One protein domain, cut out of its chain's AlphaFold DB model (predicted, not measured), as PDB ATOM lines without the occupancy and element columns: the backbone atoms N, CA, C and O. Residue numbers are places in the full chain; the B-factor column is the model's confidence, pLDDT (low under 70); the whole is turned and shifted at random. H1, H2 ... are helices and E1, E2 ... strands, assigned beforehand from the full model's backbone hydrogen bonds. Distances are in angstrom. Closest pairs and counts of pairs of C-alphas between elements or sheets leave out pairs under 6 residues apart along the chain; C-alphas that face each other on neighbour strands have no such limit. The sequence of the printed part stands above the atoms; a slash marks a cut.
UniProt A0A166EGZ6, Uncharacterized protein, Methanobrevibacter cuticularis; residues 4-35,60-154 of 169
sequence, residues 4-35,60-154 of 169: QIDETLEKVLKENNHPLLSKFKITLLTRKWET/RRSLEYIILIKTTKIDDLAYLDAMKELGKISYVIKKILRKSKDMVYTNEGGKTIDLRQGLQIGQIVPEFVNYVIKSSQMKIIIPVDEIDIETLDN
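AT A GLANCE: This is residues 4 to 35 and 60 to 154 of the 169 residues of an uncharacterized protein of Methanobrevibacter cuticularis (UniProt A0A166EGZ6). A long, strongly twisted sheet of four strands has two helices over one of its faces: the long H2 covers E6 and E5, and the shorter H1 lies over E2. The small hairpin of E3 and E4 follows H2 toward one end of the long axis, and H3 follows E6 toward that same end, off the sheet. The printed part has 127 residues, with three named helices and six named strands in the order H1 E1 E2 H2 E3 E4 E5 E6 H3; the class is mixed, helices and strands. The large sheet has the order E1 - E2 - E6 - E5, all antiparallel. The whole is compact, with a radius of gyration of the C-alphas of 16.1 A, yet elongated, spanning 52 by 30 by 18 A.

IN THESE COORDINATES: H1, residues 4 to 14, begins with C-alpha 4 at (93.065, 87.931, 117.678) and is 15.0 A long. E1 is residues 25 to 35, 30.2 A, and E2 is residues 61 to 70, 29.3 A. H2, residues 79 to 99, is 30.3 A long and begins with C-alpha 79 at (82.732, 66.309, 146.795). E3 is residues 104 to 106, and E4 is residues 112 to 114. E5 is residues 120 to 129, 28.1 A, and E6, residues 132 to 144, is 37.1 A. H3, residues 146 to 154, is 12.9 A long and ends with C-alpha 154 at (105.666, 95.863, 112.786).

HOW THE PARTS SIT: In the large sheet, E1 and E5 are the edge strands. N 27 and O 68 of E1 and E2 are within hydrogen-bond range at 2.9 A, N 65 and O 140 of E2 and E6 at 2.8 A, and N 127 and O 135 of the hairpin E5 and E6 at 2.7 A. H1 and H2 form two layers with this sheet, helices on one face of it. H2 is on the sheet at a height of 9.1 A, along the strands, at 18 degrees to E6 on the local plane; its closest C-alphas to E5 are those of Ser 90 and Ile 124, 6.2 A. H1 is on the sheet at a height of 8.7 A, over E2, at 26 degrees on the local plane. H1 and H2 touch, H2 with residues 93 to 97 alone, at a steep tilt of 50 degrees, opposite ways; the closest C-alphas are those of Val 12 and Leu 97, 6.9 A. E3 and E4, a hairpin with N 113 and O 105 at 2.8 A, are apart from E1, E2, E5 and E6. H3 is not on the large sheet. Each O i to N i+4 pair is within hydrogen-bond range in H1 and H2, and 4 of 5 in H3.

THE WHOLE: The C-alphas farthest apart, of Ala 78 and Asn 154, are 52.9 A apart. Residues 36 to 59 are cut out, and C-alphas 35 and 60 are 6.4 A apart across the cut. Of the links that are printed whole, none is long. The mean pLDDT of the printed part is 71.9; 44 residues are under 70, among them 20 to 35, 71 to 78 and 144 to 154.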
ATOM      1  N   GLN A   4      93.588  89.035 118.491       73.06
ATOM      2  CA  GLN A   4      93.065  87.931 117.678       73.06
ATOM      3  C   GLN A   4      93.136  86.567 118.388       73.06
ATOM      4  O   GLN A   4      92.251  85.731 118.199       73.06
ATOM      5  N   ILE A   5      94.140  86.340 119.248       76.12
ATOM      6  CA  ILE A   5      94.238  85.110 120.058       76.12
ATOM      7  C   ILE A   5      93.179  85.127 121.167       76.12
ATOM      8  O   ILE A   5      92.528  84.108 121.405       76.12
ATOM      9  N   ASP A   6      92.978  86.284 121.807       75.62
ATOM     10  CA  ASP A   6      91.956  86.475 122.845       75.62
ATOM     11  C   ASP A   6      90.558  86.217 122.273       75.62
ATOM     12  O   ASP A   6      89.811  85.383 122.787       75.62
ATOM     13  N   GLU A   7      90.237  86.879 121.163       78.00
ATOM     14  CA  GLU A   7      88.960  86.762 120.463       78.00
ATOM     15  C   GLU A   7      88.711  85.336 119.984       78.00
ATOM     16  O   GLU A   7      87.626  84.797 120.200       78.00
ATOM     17  N   THR A   8      89.722  84.689 119.400       82.88
ATOM     18  CA  THR A   8      89.633  83.292 118.966       82.88
ATOM     19  C   THR A   8      89.297  82.365 120.132       82.88
ATOM     20  O   THR A   8      88.357  81.570 120.044       82.88
ATOM     21  N   LEU A   9      90.022  82.470 121.251       80.06
ATOM     22  CA  LEU A   9      89.767  81.642 122.430       80.06
ATOM     23  C   LEU A   9      88.384  81.911 123.025       80.06
ATOM     24  O   LEU A   9      87.654  80.967 123.342       80.06
ATOM     25  N   GLU A  10      88.002  83.181 123.165       79.69
ATOM     26  CA  GLU A  10      86.684  83.549 123.673       79.69
ATOM     27  C   GLU A  10      85.566  83.023 122.780       79.69
ATOM     28  O   GLU A  10      84.614  82.430 123.290       79.69
ATOM     29  N   LYS A  11      85.693  83.196 121.462       82.25
ATOM     30  CA  LYS A  11      84.737  82.711 120.469       82.25
ATOM     31  C   LYS A  11      84.573  81.200 120.576       82.25
ATOM     32  O   LYS A  11      83.460  80.709 120.755       82.25
ATOM     33  N   VAL A  12      85.680  80.456 120.571       84.00
ATOM     34  CA  VAL A  12      85.677  78.988 120.661       84.00
ATOM     35  C   VAL A  12      85.027  78.492 121.951       84.00
ATOM     36  O   VAL A  12      84.360  77.460 121.934       84.00
ATOM     37  N   LEU A  13      85.205  79.195 123.072       79.75
ATOM     38  CA  LEU A  13      84.625  78.801 124.358       79.75
ATOM     39  C   LEU A  13      83.159  79.240 124.518       79.75
ATOM     40  O   LEU A  13      82.386  78.501 125.128       79.75
ATOM     41  N   LYS A  14      82.767  80.408 123.987       75.50
ATOM     42  CA  LYS A  14      81.413  80.986 124.120       75.50
ATOM     43  C   LYS A  14      80.426  80.450 123.086       75.50
ATOM     44  O   LYS A  14      79.278  80.190 123.430       75.50
ATOM     45  N   GLU A  15      80.854  80.267 121.838       74.94
ATOM     46  CA  GLU A  15      79.984  79.806 120.744       74.94
ATOM     47  C   GLU A  15      79.828  78.280 120.719       74.94
ATOM     48  O   GLU A  15      79.058  77.718 119.933       74.94
ATOM     49  N   ASN A  16      80.533  77.572 121.604       69.00
ATOM     50  CA  ASN A  16      80.395  76.135 121.706       69.00
ATOM     51  C   ASN A  16      79.109  75.737 122.443       69.00
ATOM     52  O   ASN A  16      79.020  75.788 123.668       69.00
ATOM     53  N   ASN A  17      78.136  75.230 121.687       67.00
ATOM     54  CA  ASN A  17      76.835  74.776 122.196       67.00
ATOM     55  C   ASN A  17      76.880  73.441 122.972       67.00
ATOM     56  O   ASN A  17      75.892  72.704 122.998       67.00
ATOM     57  N   HIS A  18      78.005  73.076 123.594       75.06
ATOM     58  CA  HIS A  18      78.076  71.832 124.355       75.06
ATOM     59  C   HIS A  18      77.149  71.904 125.588       75.06
ATOM     60  O   HIS A  18      77.374  72.744 126.463       75.06
ATOM     61  N   PRO A  19      76.167  70.988 125.744       73.50
ATOM     62  CA  PRO A  19      75.154  71.057 126.810       73.50
ATOM     63  C   PRO A  19      75.713  71.040 128.237       73.50
ATOM     64  O   PRO A  19      75.032  71.412 129.190       73.50
ATOM     65  N   LEU A  20      76.941  70.538 128.401       68.50
ATOM     66  CA  LEU A  20      77.645  70.589 129.678       68.50
ATOM     67  C   LEU A  20      78.178  71.996 129.964       68.50
ATOM     68  O   LEU A  20      77.997  72.459 131.078       68.50
ATOM     69  N   LEU A  21      78.785  72.679 128.984       69.44
ATOM     70  CA  LEU A  21      79.411  73.988 129.195       69.44
ATOM     71  C   LEU A  21      78.382  75.091 129.449       69.44
ATOM     72  O   LEU A  21      78.652  75.980 130.245       69.44
ATOM     73  N   SER A  22      77.174  74.982 128.886       68.19
ATOM     74  CA  SER A  22      76.074  75.927 129.143       68.19
ATOM     75  C   SER A  22      75.610  75.971 130.607       68.19
ATOM     76  O   SER A  22      74.896  76.888 131.006       68.19
ATOM     77  N   LYS A  23      76.020  74.999 131.433       66.69
ATOM     78  CA  LYS A  23      75.760  74.969 132.882       66.69
ATOM     79  C   LYS A  23      76.815  75.723 133.703       66.69
ATOM     80  O   LYS A  23      76.683  75.801 134.926       66.69
ATOM     81  N   PHE A  24      77.852  76.251 133.053       66.31
ATOM     82  CA  PHE A  24      78.986  76.914 133.685       66.31
ATOM     83  C   PHE A  24      79.161  78.318 133.120       66.31
ATOM     84  O   PHE A  24      79.089  78.544 131.915       66.31
ATOM     85  N   LYS A  25      79.455  79.272 134.001       64.44
ATOM     86  CA  LYS A  25      79.977  80.571 133.593       64.44
ATOM     87  C   LYS A  25      81.476  80.413 133.369       64.44
ATOM     88  O   LYS A  25      82.237  80.298 134.331       64.44
ATOM     89  N   ILE A  26      81.873  80.376 132.102       66.25
ATOM     90  CA  ILE A  26      83.270  80.294 131.675       66.25
ATOM     91  C   ILE A  26      83.760  81.712 131.378       66.25
ATOM     92  O   ILE A  26      83.086  82.476 130.689       66.25
ATOM     93  N   THR A  27      84.892  82.109 131.946       67.62
ATOM     94  CA  THR A  27      85.465  83.449 131.757       67.62
ATOM     95  C   THR A  27      86.973  83.336 131.596       67.62
ATOM     96  O   THR A  27      87.619  82.657 132.385       67.62
ATOM     97  N   LEU A  28      87.529  83.996 130.583       67.50
ATOM     98  CA  LEU A  28      88.970  84.131 130.404       67.50
ATOM     99  C   LEU A  28      89.441  85.267 131.325       67.50
ATOM    100  O   LEU A  28      88.958  86.388 131.191       67.50
ATOM    101  N   LEU A  29      90.268  84.972 132.329       55.75
ATOM    102  CA  LEU A  29      90.560  85.929 133.406       55.75
ATOM    103  C   LEU A  29      91.885  86.673 133.269       55.75
ATOM    104  O   LEU A  29      91.983  87.788 133.774       55.75
ATOM    105  N   THR A  30      92.901  86.087 132.640       57.34
ATOM    106  CA  THR A  30      94.246  86.668 132.715       57.34
ATOM    107  C   THR A  30      95.101  86.232 131.540       57.34
ATOM    108  O   THR A  30      95.018  85.077 131.132       57.34
ATOM    109  N   ARG A  31      95.947  87.155 131.069       56.50
ATOM    110  CA  ARG A  31      97.093  86.921 130.189       56.50
ATOM    111  C   ARG A  31      98.367  87.129 131.010       56.50
ATOM    112  O   ARG A  31      98.547  88.214 131.562       56.50
ATOM    113  N   LYS A  32      99.241  86.127 131.095       55.38
ATOM    114  CA  LYS A  32     100.600  86.289 131.638       55.38
ATOM    115  C   LYS A  32     101.602  85.951 130.536       55.38
ATOM    116  O   LYS A  32     101.461  84.930 129.869       55.38
ATOM    117  N   TRP A  33     102.559  86.845 130.307       54.25
ATOM    118  CA  TRP A  33     103.675  86.587 129.401       54.25
ATOM    119  C   TRP A  33     104.700  85.743 130.156       54.25
ATOM    120  O   TRP A  33     105.166  86.168 131.215       54.25
ATOM    121  N   GLU A  34     105.009  84.549 129.656       49.53
ATOM    122  CA  GLU A  34     106.099  83.731 130.185       49.53
ATOM    123  C   GLU A  34     107.128  83.533 129.063       49.53
ATOM    124  O   GLU A  34     106.876  82.834 128.080       49.53
ATOM    125  N   THR A  35     108.277  84.201 129.196       48.22
ATOM    126  CA  THR A  35     109.523  83.840 128.509       48.22
ATOM    127  C   THR A  35     110.158  82.712 129.314       48.22
ATOM    128  O   THR A  35     110.486  82.925 130.485       48.22
ATOM    129  N   ARG A  60     111.770  81.007 123.261       52.78
ATOM    130  CA  ARG A  60     110.420  80.432 123.175       52.78
ATOM    131  C   ARG A  60     109.474  81.245 124.048       52.78
ATOM    132  O   ARG A  60     109.481  81.145 125.278       52.78
ATOM    133  N   ARG A  61     108.650  82.073 123.405       62.31
ATOM    134  CA  ARG A  61     107.652  82.905 124.079       62.31
ATOM    135  C   ARG A  61     106.336  82.148 124.190       62.31
ATOM    136  O   ARG A  61     105.944  81.394 123.302       62.31
ATOM    137  N   SER A  62     105.638  82.331 125.305       71.31
ATOM    138  CA  SER A  62     104.345  81.690 125.517       71.31
ATOM    139  C   SER A  62     103.327  82.638 126.139       71.31
ATOM    140  O   SER A  62     103.636  83.493 126.974       71.31
ATOM    141  N   LEU A  63     102.081  82.471 125.703       71.44
ATOM    142  CA  LEU A  63     100.919  83.148 126.247       71.44
ATOM    143  C   LEU A  63     100.179  82.213 127.196       71.44
ATOM    144  O   LEU A  63      99.588  81.215 126.776       71.44
ATOM    145  N   GLU A  64     100.178  82.569 128.477       76.44
ATOM    146  CA  GLU A  64      99.380  81.896 129.492       76.44
ATOM    147  C   GLU A  64      97.999  82.543 129.620       76.44
ATOM    148  O   GLU A  64      97.881  83.748 129.849       76.44
ATOM    149  N   TYR A  65      96.968  81.701 129.578       75.62
ATOM    150  CA  TYR A  65      95.575  82.041 129.820       75.62
ATOM    151  C   TYR A  65      94.999  81.257 130.993       75.62
ATOM    152  O   TYR A  65      95.183  80.043 131.098       75.62
ATOM    153  N   ILE A  66      94.209  81.926 131.829       75.31
ATOM    154  CA  ILE A  66      93.429  81.270 132.885       75.31
ATOM    155  C   ILE A  66      91.956  81.266 132.492       75.31
ATOM    156  O   ILE A  66      91.320  82.316 132.399       75.31
ATOM    157  N   ILE A  67      91.393  80.072 132.311       77.38
ATOM    158  CA  ILE A  67      89.950  79.872 132.227       77.38
ATOM    159  C   ILE A  67      89.404  79.704 133.639       77.38
ATOM    160  O   ILE A  67      89.706  78.728 134.325       77.38
ATOM    161  N   LEU A  68      88.528  80.614 134.041       76.12
ATOM    162  CA  LEU A  68      87.692  80.475 135.220       76.12
ATOM    163  C   LEU A  68      86.383  79.780 134.863       76.12
ATOM    164  O   LEU A  68      85.691  80.168 133.925       76.12
ATOM    165  N   ILE A  69      86.019  78.795 135.669       73.88
ATOM    166  CA  ILE A  69      84.784  78.030 135.575       73.88
ATOM    167  C   ILE A  69      84.040  78.259 136.888       73.88
ATOM    168  O   ILE A  69      84.416  77.733 137.936       73.88
ATOM    169  N   LYS A  70      82.991  79.079 136.836       71.19
ATOM    170  CA  LYS A  70      82.066  79.297 137.953       71.19
ATOM    171  C   LYS A  70      80.755  78.584 137.684       71.19
ATOM    172  O   LYS A  70      80.276  78.523 136.554       71.19
ATOM    173  N   THR A  71      80.140  78.074 138.731       62.97
ATOM    174  CA  THR A  71      78.820  77.458 138.664       62.97
ATOM    175  C   THR A  71      78.123  77.670 139.985       62.97
ATOM    176  O   THR A  71      78.773  77.757 141.013       62.97
ATOM    177  N   THR A  72      76.806  77.768 139.935       55.69
ATOM    178  CA  THR A  72      75.958  77.813 141.125       55.69
ATOM    179  C   THR A  72      75.389  76.434 141.464       55.69
ATOM    180  O   THR A  72      74.573  76.334 142.365       55.69
ATOM    181  N   LYS A  73      75.721  75.389 140.684       55.97
ATOM    182  CA  LYS A  73      75.127  74.041 140.790       55.97
ATOM    183  C   LYS A  73      76.098  72.963 141.270       55.97
ATOM    184  O   LYS A  73      75.639  71.879 141.613       55.97
ATOM    185  N   ILE A  74      77.414  73.204 141.233       58.00
ATOM    186  CA  ILE A  74      78.379  72.264 141.835       58.00
ATOM    187  C   ILE A  74      78.361  72.386 143.361       58.00
ATOM    188  O   ILE A  74      78.614  71.393 144.032       58.00
ATOM    189  N   ASP A  75      77.999  73.551 143.896       55.38
ATOM    190  CA  ASP A  75      77.950  73.831 145.333       55.38
ATOM    191  C   ASP A  75      77.027  72.859 146.098       55.38
ATOM    192  O   ASP A  75      77.290  72.547 147.257       55.38
ATOM    193  N   ASP A  76      75.999  72.323 145.426       61.06
ATOM    194  CA  ASP A  76      75.043  71.356 145.982       61.06
ATOM    195  C   ASP A  76      75.478  69.882 145.812       61.06
ATOM    196  O   ASP A  76      74.798  68.969 146.288       61.06
ATOM    197  N   LEU A  77      76.579  69.612 145.098       64.06
ATOM    198  CA  LEU A  77      77.069  68.254 144.854       64.06
ATOM    199  C   LEU A  77      77.997  67.785 145.976       64.06
ATOM    200  O   LEU A  77      78.850  68.522 146.469       64.06
ATOM    201  N   ALA A  78      77.907  66.494 146.307       68.25
ATOM    202  CA  ALA A  78      78.918  65.844 147.132       68.25
ATOM    203  C   ALA A  78      80.299  65.951 146.463       68.25
ATOM    204  O   ALA A  78      80.416  65.871 145.239       68.25
ATOM    205  N   TYR A  79      81.359  66.074 147.267       72.00
ATOM    206  CA  TYR A  79      82.732  66.309 146.795       72.00
ATOM    207  C   TYR A  79      83.162  65.393 145.633       72.00
ATOM    208  O   TYR A  79      83.699  65.863 144.632       72.00
ATOM    209  N   LEU A  80      82.904  64.083 145.728       75.19
ATOM    210  CA  LEU A  80      83.291  63.129 144.683       75.19
ATOM    211  C   LEU A  80      82.531  63.356 143.366       75.19
ATOM    212  O   LEU A  80      83.124  63.262 142.290       75.19
ATOM    213  N   ASP A  81      81.246  63.694 143.445       76.94
ATOM    214  CA  ASP A  81      80.419  63.990 142.276       76.94
ATOM    215  C   ASP A  81      80.821  65.323 141.640       76.94
ATOM    216  O   ASP A  81      80.967  65.415 140.419       76.94
ATOM    217  N   ALA A  82      81.104  66.326 142.472       75.31
ATOM    218  CA  ALA A  82      81.637  67.613 142.055       75.31
ATOM    219  C   ALA A  82      82.957  67.451 141.276       75.31
ATOM    220  O   ALA A  82      83.091  67.944 140.153       75.31
ATOM    221  N   MET A  83      83.905  66.676 141.810       78.31
ATOM    222  CA  MET A  83      85.181  66.386 141.144       78.31
ATOM    223  C   MET A  83      85.001  65.613 139.831       78.31
ATOM    224  O   MET A  83      85.691  65.889 138.845       78.31
ATOM    225  N   LYS A  84      84.047  64.675 139.773       81.25
ATOM    226  CA  LYS A  84      83.719  63.930 138.549       81.25
ATOM    227  C   LYS A  84      83.174  64.847 137.453       81.25
ATOM    228  O   LYS A  84      83.578  64.716 136.295       81.25
ATOM    229  N   GLU A  85      82.287  65.778 137.794       79.38
ATOM    230  CA  GLU A  85      81.766  66.766 136.843       79.38
ATOM    231  C   GLU A  85      82.865  67.725 136.361       79.38
ATOM    232  O   GLU A  85      82.991  67.943 135.154       79.38
ATOM    233  N   LEU A  86      83.746  68.199 137.250       79.88
ATOM    234  CA  LEU A  86      84.913  69.006 136.865       79.88
ATOM    235  C   LEU A  86      85.846  68.266 135.892       79.88
ATOM    236  O   LEU A  86      86.315  68.851 134.912       79.88
ATOM    237  N   GLY A  87      86.067  66.965 136.102       80.50
ATOM    238  CA  GLY A  87      86.829  66.121 135.179       80.50
ATOM    239  C   GLY A  87      86.203  66.047 133.781       80.50
ATOM    240  O   GLY A  87      86.909  66.171 132.774       80.50
ATOM    241  N   LYS A  88      84.872  65.920 133.695       82.56
ATOM    242  CA  LYS A  88      84.146  65.934 132.412       82.56
ATOM    243  C   LYS A  88      84.261  67.282 131.707       82.56
ATOM    244  O   LYS A  88      84.501  67.310 130.502       82.56
ATOM    245  N   ILE A  89      84.124  68.388 132.438       81.69
ATOM    246  CA  ILE A  89      84.277  69.741 131.880       81.69
ATOM    247  C   ILE A  89      85.686  69.919 131.317       81.69
ATOM    248  O   ILE A  89      85.838  70.347 130.175       81.69
ATOM    249  N   SER A  90      86.703  69.520 132.083       84.06
ATOM    250  CA  SER A  90      88.101  69.564 131.655       84.06
ATOM    251  C   SER A  90      88.319  68.807 130.344       84.06
ATOM    252  O   SER A  90      88.890  69.345 129.394       84.06
ATOM    253  N   TYR A  91      87.789  67.585 130.245       85.56
ATOM    254  CA  TYR A  91      87.843  66.794 129.017       85.56
ATOM    255  C   TYR A  91      87.149  67.488 127.832       85.56
ATOM    256  O   TYR A  91      87.694  67.525 126.727       85.56
ATOM    257  N   VAL A  92      85.962  68.055 128.054       82.88
ATOM    258  CA  VAL A  92      85.179  68.741 127.018       82.88
ATOM    259  C   VAL A  92      85.905  69.986 126.507       82.88
ATOM    260  O   VAL A  92      86.062  70.120 125.295       82.88
ATOM    261  N   ILE A  93      86.414  70.844 127.396       82.81
ATOM    262  CA  ILE A  93      87.183  72.044 127.024       82.81
ATOM    263  C   ILE A  93      88.414  71.651 126.201       82.81
ATOM    264  O   ILE A  93      88.620  72.181 125.108       82.81
ATOM    265  N   LYS A  94      89.179  70.648 126.658       84.00
ATOM    266  CA  LYS A  94      90.333  70.117 125.914       84.00
ATOM    267  C   LYS A  94      89.950  69.660 124.512       84.00
ATOM    268  O   LYS A  94      90.660  69.940 123.549       84.00
ATOM    269  N   LYS A  95      88.826  68.953 124.391       85.19
ATOM    270  CA  LYS A  95      88.330  68.449 123.108       85.19
ATOM    271  C   LYS A  95      87.895  69.580 122.178       85.19
ATOM    272  O   LYS A  95      88.183  69.493 120.989       85.19
ATOM    273  N   ILE A  96      87.219  70.603 122.695       84.88
ATOM    274  CA  ILE A  96      86.741  71.748 121.909       84.88
ATOM    275  C   ILE A  96      87.921  72.542 121.362       84.88
ATOM    276  O   ILE A  96      88.023  72.702 120.150       84.88
ATOM    277  N   LEU A  97      88.856  72.941 122.224       83.69
ATOM    278  CA  LEU A  97      90.019  73.728 121.812       83.69
ATOM    279  C   LEU A  97      90.903  72.968 120.814       83.69
ATOM    280  O   LEU A  97      91.364  73.534 119.835       83.69
ATOM    281  N   ARG A  98      91.088  71.653 120.981       82.94
ATOM    282  CA  ARG A  98      91.909  70.862 120.044       82.94
ATOM    283  C   ARG A  98      91.236  70.562 118.707       82.94
ATOM    284  O   ARG A  98      91.924  70.177 117.768       82.94
ATOM    285  N   LYS A  99      89.906  70.645 118.618       84.12
ATOM    286  CA  LYS A  99      89.157  70.247 117.411       84.12
ATOM    287  C   LYS A  99      88.453  71.398 116.711       84.12
ATOM    288  O   LYS A  99      87.977  71.194 115.596       84.12
ATOM    289  N   SER A 100      88.359  72.564 117.342       84.25
ATOM    290  CA  SER A 100      87.711  73.710 116.724       84.25
ATOM    291  C   SER A 100      88.474  74.150 115.478       84.25
ATOM    292  O   SER A 100      89.708  74.149 115.456       84.25
ATOM    293  N   LYS A 101      87.722  74.497 114.431       86.31
ATOM    294  CA  LYS A 101      88.274  75.101 113.216       86.31
ATOM    295  C   LYS A 101      88.620  76.567 113.440       86.31
ATOM    296  O   LYS A 101      89.589  77.022 112.859       86.31
ATOM    297  N   ASP A 102      87.891  77.249 114.324       86.00
ATOM    298  CA  ASP A 102      88.145  78.652 114.664       86.00
ATOM    299  C   ASP A 102      89.484  78.853 115.385       86.00
ATOM    300  O   ASP A 102      89.978  79.965 115.437       86.00
ATOM    301  N   MET A 103      90.108  77.783 115.898       82.94
ATOM    302  CA  MET A 103      91.473  77.825 116.451       82.94
ATOM    303  C   MET A 103      92.560  77.956 115.373       82.94
ATOM    304  O   MET A 103      93.744  78.016 115.703       82.94
ATOM    305  N   VAL A 104      92.163  77.967 114.099       84.81
ATOM    306  CA  VAL A 104      93.009  78.306 112.959       84.81
ATOM    307  C   VAL A 104      92.480  79.602 112.362       84.81
ATOM    308  O   VAL A 104      91.318  79.661 111.959       84.81
ATOM    309  N   TYR A 105      93.324  80.625 112.279       78.94
ATOM    310  CA  TYR A 105      92.966  81.917 111.698       78.94
ATOM    311  C   TYR A 105      94.089  82.440 110.806       78.94
ATOM    312  O   TYR A 105      95.221  81.967 110.863       78.94
ATOM    313  N   THR A 106      93.769  83.403 109.950       80.75
ATOM    314  CA  THR A 106      94.767  84.139 109.172       80.75
ATOM    315  C   THR A 106      95.029  85.463 109.870       80.75
ATOM    316  O   THR A 106      94.077  86.192 110.144       80.75
ATOM    317  N   ASN A 107      96.290  85.753 110.190       74.12
ATOM    318  CA  ASN A 107      96.667  87.018 110.819       74.12
ATOM    319  C   ASN A 107      96.667  88.177 109.806       74.12
ATOM    320  O   ASN A 107      96.480  87.975 108.604       74.12
ATOM    321  N   GLU A 108      96.915  89.400 110.279       67.06
ATOM    322  CA  GLU A 108      96.936  90.600 109.422       67.06
ATOM    323  C   GLU A 108      98.050  90.551 108.360       67.06
ATOM    324  O   GLU A 108      97.898  91.094 107.268       67.06
ATOM    325  N   GLY A 109      99.123  89.796 108.624       68.56
ATOM    326  CA  GLY A 109     100.202  89.508 107.675       68.56
ATOM    327  C   GLY A 109      99.888  88.421 106.637       68.56
ATOM    328  O   GLY A 109     100.782  88.019 105.892       68.56
ATOM    329  N   GLY A 110      98.657  87.898 106.586       74.00
ATOM    330  CA  GLY A 110      98.241  86.877 105.619       74.00
ATOM    331  C   GLY A 110      98.776  85.466 105.900       74.00
ATOM    332  O   GLY A 110      98.587  84.568 105.077       74.00
ATOM    333  N   LYS A 111      99.425  85.242 107.049       74.62
ATOM    334  CA  LYS A 111      99.905  83.923 107.478       74.62
ATOM    335  C   LYS A 111      98.792  83.174 108.204       74.62
ATOM    336  O   LYS A 111      98.092  83.727 109.051       74.62
ATOM    337  N   THR A 112      98.641  81.893 107.885       81.06
ATOM    338  CA  THR A 112      97.724  80.998 108.599       81.06
ATOM    339  C   THR A 112      98.374  80.533 109.897       81.06
ATOM    340  O   THR A 112      99.370  79.814 109.858       81.06
ATOM    341  N   ILE A 113      97.782  80.912 111.026       78.44
ATOM    342  CA  ILE A 113      98.201  80.536 112.374       78.44
ATOM    343  C   ILE A 113      97.279  79.435 112.893       78.44
ATOM    344  O   ILE A 113      96.054  79.562 112.869       78.44
ATOM    345  N   ASP A 114      97.872  78.351 113.390       82.56
ATOM    346  CA  ASP A 114      97.160  77.253 114.041       82.56
ATOM    347  C   ASP A 114      97.493  77.209 115.537       82.56
ATOM    348  O   ASP A 114      98.484  76.607 115.951       82.56
ATOM    349  N   LEU A 115      96.611  77.776 116.367       79.88
ATOM    350  CA  LEU A 115      96.785  77.850 117.825       79.88
ATOM    351  C   LEU A 115      96.735  76.489 118.527       79.88
ATOM    352  O   LEU A 115      96.919  76.407 119.740       79.88
ATOM    353  N   ARG A 116      96.418  75.409 117.806       78.06
ATOM    354  CA  ARG A 116      96.408  74.049 118.357       78.06
ATOM    355  C   ARG A 116      97.815  73.464 118.391       78.06
ATOM    356  O   ARG A 116      98.048  72.524 119.157       78.06
ATOM    357  N   GLN A 117      98.729  73.979 117.568       74.25
ATOM    358  CA  GLN A 117     100.117  73.535 117.546       74.25
ATOM    359  C   GLN A 117     100.796  73.951 118.852       74.25
ATOM    360  O   GLN A 117     100.753  75.104 119.257       74.25
ATOM    361  N   GLY A 118     101.319  72.966 119.587       68.06
ATOM    362  CA  GLY A 118     101.949  73.192 120.890       68.06
ATOM    363  C   GLY A 118     101.011  73.643 122.022       68.06
ATOM    364  O   GLY A 118     101.486  73.869 123.132       68.06
ATOM    365  N   LEU A 119      99.689  73.696 121.797       80.00
ATOM    366  CA  LEU A 119      98.687  74.044 122.811       80.00
ATOM    367  C   LEU A 119      98.772  73.126 124.039       80.00
ATOM    368  O   LEU A 119      98.404  71.940 123.989       80.00
ATOM    369  N   GLN A 120      99.153  73.697 125.178       80.44
ATOM    370  CA  GLN A 120      99.145  72.998 126.457       80.44
ATOM    371  C   GLN A 120      97.900  73.391 127.248       80.44
ATOM    372  O   GLN A 120      97.581  74.563 127.409       80.44
ATOM    373  N   ILE A 121      97.168  72.396 127.749       80.75
ATOM    374  CA  ILE A 121      95.965  72.618 128.557       80.75
ATOM    375  C   ILE A 121      96.146  71.869 129.868       80.75
ATOM    376  O   ILE A 121      96.174  70.630 129.893       80.75
ATOM    377  N   GLY A 122      96.254  72.637 130.945       77.44
ATOM    378  CA  GLY A 122      96.484  72.162 132.296       77.44
ATOM    379  C   GLY A 122      95.346  71.307 132.851       77.44
ATOM    380  O   GLY A 122      94.366  70.950 132.182       77.44
ATOM    381  N   GLN A 123      95.504  70.914 134.107       81.12
ATOM    382  CA  GLN A 123      94.424  70.297 134.866       81.12
ATOM    383  C   GLN A 123      93.488  71.378 135.410       81.12
ATOM    384  O   GLN A 123      93.851  72.549 135.496       81.12
ATOM    385  N   ILE A 124      92.261  70.975 135.738       82.06
ATOM    386  CA  ILE A 124      91.324  71.853 136.427       82.06
ATOM    387  C   ILE A 124      91.667  71.849 137.918       82.06
ATOM    388  O   ILE A 124      91.762  70.784 138.525       82.06
ATOM    389  N   VAL A 125      91.877  73.029 138.487       82.19
ATOM    390  CA  VAL A 125      92.193  73.232 139.899       82.19
ATOM    391  C   VAL A 125      90.965  73.843 140.573       82.19
ATOM    392  O   VAL A 125      90.611  74.983 140.257       82.19
ATOM    393  N   PRO A 126      90.264  73.099 141.442       82.62
ATOM    394  CA  PRO A 126      89.153  73.638 142.217       82.62
ATOM    395  C   PRO A 126      89.649  74.530 143.361       82.62
ATOM    396  O   PRO A 126      90.638  74.235 144.029       82.62
ATOM    397  N   GLU A 127      88.916  75.605 143.609       81.81
ATOM    398  CA  GLU A 127      89.049  76.488 144.760       81.81
ATOM    399  C   GLU A 127      87.934  76.163 145.757       81.81
ATOM    400  O   GLU A 127      86.744  76.237 145.426       81.81
ATOM    401  N   PHE A 128      88.317  75.811 146.984       74.44
ATOM    402  CA  PHE A 128      87.383  75.400 148.028       74.44
ATOM    403  C   PHE A 128      87.207  76.482 149.086       74.44
ATOM    404  O   PHE A 128      88.176  77.081 149.549       74.44
ATOM    405  N   VAL A 129      85.970  76.654 149.546       72.38
ATOM    406  CA  VAL A 129      85.641  77.412 150.756       72.38
ATOM    407  C   VAL A 129      84.700  76.555 151.593       72.38
ATOM    408  O   VAL A 129      83.654  76.139 151.108       72.38
ATOM    409  N   ASN A 130      85.071  76.262 152.842       73.19
ATOM    410  CA  ASN A 130      84.280  75.424 153.757       73.19
ATOM    411  C   ASN A 130      83.863  74.064 153.156       73.19
ATOM    412  O   ASN A 130      82.720  73.649 153.307       73.19
ATOM    413  N   TYR A 131      84.784  73.375 152.469       68.00
ATOM    414  CA  TYR A 131      84.547  72.088 151.787       68.00
ATOM    415  C   TYR A 131      83.568  72.131 150.598       68.00
ATOM    416  O   TYR A 131      83.247  71.086 150.037       68.00
ATOM    417  N   VAL A 132      83.160  73.325 150.165       69.94
ATOM    418  CA  VAL A 132      82.345  73.556 148.968       69.94
ATOM    419  C   VAL A 132      83.230  74.128 147.861       69.94
ATOM    420  O   VAL A 132      84.087  74.976 148.119       69.94
ATOM    421  N   ILE A 133      83.051  73.659 146.625       71.62
ATOM    422  CA  ILE A 133      83.765  74.202 145.459       71.62
ATOM    423  C   ILE A 133      83.146  75.549 145.102       71.62
ATOM    424  O   ILE A 133      81.984  75.595 144.742       71.62
ATOM    425  N   LYS A 134      83.921  76.633 145.171       73.50
ATOM    426  CA  LYS A 134      83.446  77.998 144.881       73.50
ATOM    427  C   LYS A 134      83.758  78.441 143.450       73.50
ATOM    428  O   LYS A 134      82.973  79.130 142.796       73.50
ATOM    429  N   SER A 135      84.933  78.056 142.970       77.38
ATOM    430  CA  SER A 135      85.406  78.308 141.610       77.38
ATOM    431  C   SER A 135      86.285  77.151 141.176       77.38
ATOM    432  O   SER A 135      86.853  76.456 142.009       77.38
ATOM    433  N   SER A 136      86.475  76.995 139.874       81.00
ATOM    434  CA  SER A 136      87.535  76.148 139.335       81.00
ATOM    435  C   SER A 136      88.306  76.907 138.271       81.00
ATOM    436  O   SER A 136      87.740  77.737 137.564       81.00
ATOM    437  N   GLN A 137      89.599  76.632 138.151       83.25
ATOM    438  CA  GLN A 137      90.480  77.297 137.198       83.25
ATOM    439  C   GLN A 137      91.192  76.271 136.323       83.25
ATOM    440  O   GLN A 137      91.506  75.172 136.772       83.25
ATOM    441  N   MET A 138      91.455  76.615 135.069       82.44
ATOM    442  CA  MET A 138      92.254  75.809 134.153       82.44
ATOM    443  C   MET A 138      93.227  76.714 133.402       82.44
ATOM    444  O   MET A 138      92.804  77.677 132.768       82.44
ATOM    445  N   LYS A 139      94.518  76.372 133.446       83.25
ATOM    446  CA  LYS A 139      95.571  77.059 132.687       83.25
ATOM    447  C   LYS A 139      95.617  76.541 131.246       83.25
ATOM    448  O   LYS A 139      95.537  75.331 131.021       83.25
ATOM    449  N   ILE A 140      95.769  77.444 130.288       81.75
ATOM    450  CA  ILE A 140      96.087  77.168 128.886       81.75
ATOM    451  C   ILE A 140      97.375  77.907 128.550       81.75
ATOM    452  O   ILE A 140      97.542  79.048 128.961       81.75
ATOM    453  N   ILE A 141      98.265  77.263 127.808       79.00
ATOM    454  CA  ILE A 141      99.502  77.858 127.311       79.00
ATOM    455  C   ILE A 141      99.515  77.702 125.798       79.00
ATOM    456  O   ILE A 141      99.327  76.594 125.284       79.00
ATOM    457  N   ILE A 142      99.716  78.814 125.102       75.12
ATOM    458  CA  ILE A 142      99.883  78.867 123.652       75.12
ATOM    459  C   ILE A 142     101.324  79.303 123.382       75.12
ATOM    460  O   ILE A 142     101.680  80.411 123.792       75.12
ATOM    461  N   PRO A 143     102.159  78.465 122.749       70.25
ATOM    462  CA  PRO A 143     103.464  78.910 122.283       70.25
ATOM    463  C   PRO A 143     103.280  79.932 121.160       70.25
ATOM    464  O   PRO A 143     102.367  79.809 120.346       70.25
ATOM    465  N   VAL A 144     104.129  80.950 121.155       68.75
ATOM    466  CA  VAL A 144     104.190  81.988 120.129       68.75
ATOM    467  C   VAL A 144     105.621  81.956 119.602       68.75
ATOM    468  O   VAL A 144     106.545  82.292 120.343       68.75
ATOM    469  N   ASP A 145     105.814  81.483 118.371       59.03
ATOM    470  CA  ASP A 145     107.150  81.385 117.774       59.03
ATOM    471  C   ASP A 145     107.640  82.774 117.312       59.03
ATOM    472  O   ASP A 145     106.851  83.681 117.050       59.03
ATOM    473  N   GLU A 146     108.955  82.964 117.176       46.94
ATOM    474  CA  GLU A 146     109.570  84.265 116.843       46.94
ATOM    475  C   GLU A 146     109.117  84.864 115.501       46.94
ATOM    476  O   GLU A 146     109.013  86.081 115.360       46.94
ATOM    477  N   ILE A 147     108.743  84.018 114.537       46.53
ATOM    478  CA  ILE A 147     108.207  84.441 113.229       46.53
ATOM    479  C   ILE A 147     106.811  85.086 113.366       46.53
ATOM    480  O   ILE A 147     106.394  85.870 112.499       46.53
ATOM    481  N   ASP A 148     106.090  84.788 114.451       48.06
ATOM    482  CA  ASP A 148     104.842  85.468 114.789       48.06
ATOM    483  C   ASP A 148     105.132  86.879 115.328       48.06
ATOM    484  O   ASP A 148     104.409  87.817 115.000       48.06
ATOM    485  N   ILE A 149     106.233  87.074 116.059       45.34
ATOM    486  CA  ILE A 149     106.587  88.337 116.727       45.34
ATOM    487  C   ILE A 149     106.997  89.424 115.730       45.34
ATOM    488  O   ILE A 149     106.500  90.536 115.848       45.34
ATOM    489  N   GLU A 150     107.788  89.121 114.694       39.12
ATOM    490  CA  GLU A 150     108.144  90.124 113.666       39.12
ATOM    491  C   GLU A 150     106.913  90.697 112.947       39.12
ATOM    492  O   GLU A 150     106.878  91.867 112.567       39.12
ATOM    493  N   THR A 151     105.864  89.889 112.770       45.31
ATOM    494  CA  THR A 151     104.618  90.360 112.148       45.31
ATOM    495  C   THR A 151     103.832  91.270 113.106       45.31
ATOM    496  O   THR A 151     103.100  92.146 112.660       45.31
ATOM    497  N   LEU A 152     104.014  91.086 114.417       43.56
ATOM    498  CA  LEU A 152     103.262  91.739 115.491       43.56
ATOM    499  C   LEU A 152     103.979  92.979 116.066       43.56
ATOM    500  O   LEU A 152     103.314  93.896 116.542       43.56
ATOM    501  N   ASP A 153     105.307  93.065 115.947       38.59
ATOM    502  CA  ASP A 153     106.100  94.258 116.284       38.59
ATOM    503  C   ASP A 153     106.034  95.330 115.177       38.59
ATOM    504  O   ASP A 153     106.013  96.527 115.476       38.59
ATOM    505  N   ASN A 154     105.873  94.931 113.907       44.00
ATOM    506  CA  ASN A 154     105.666  95.863 112.786       44.00
ATOM    507  C   ASN A 154     104.379  96.710 112.930       44.00
ATOM    508  O   ASN A 154     104.315  97.842 112.443       44.00
TER     509      ASN A 154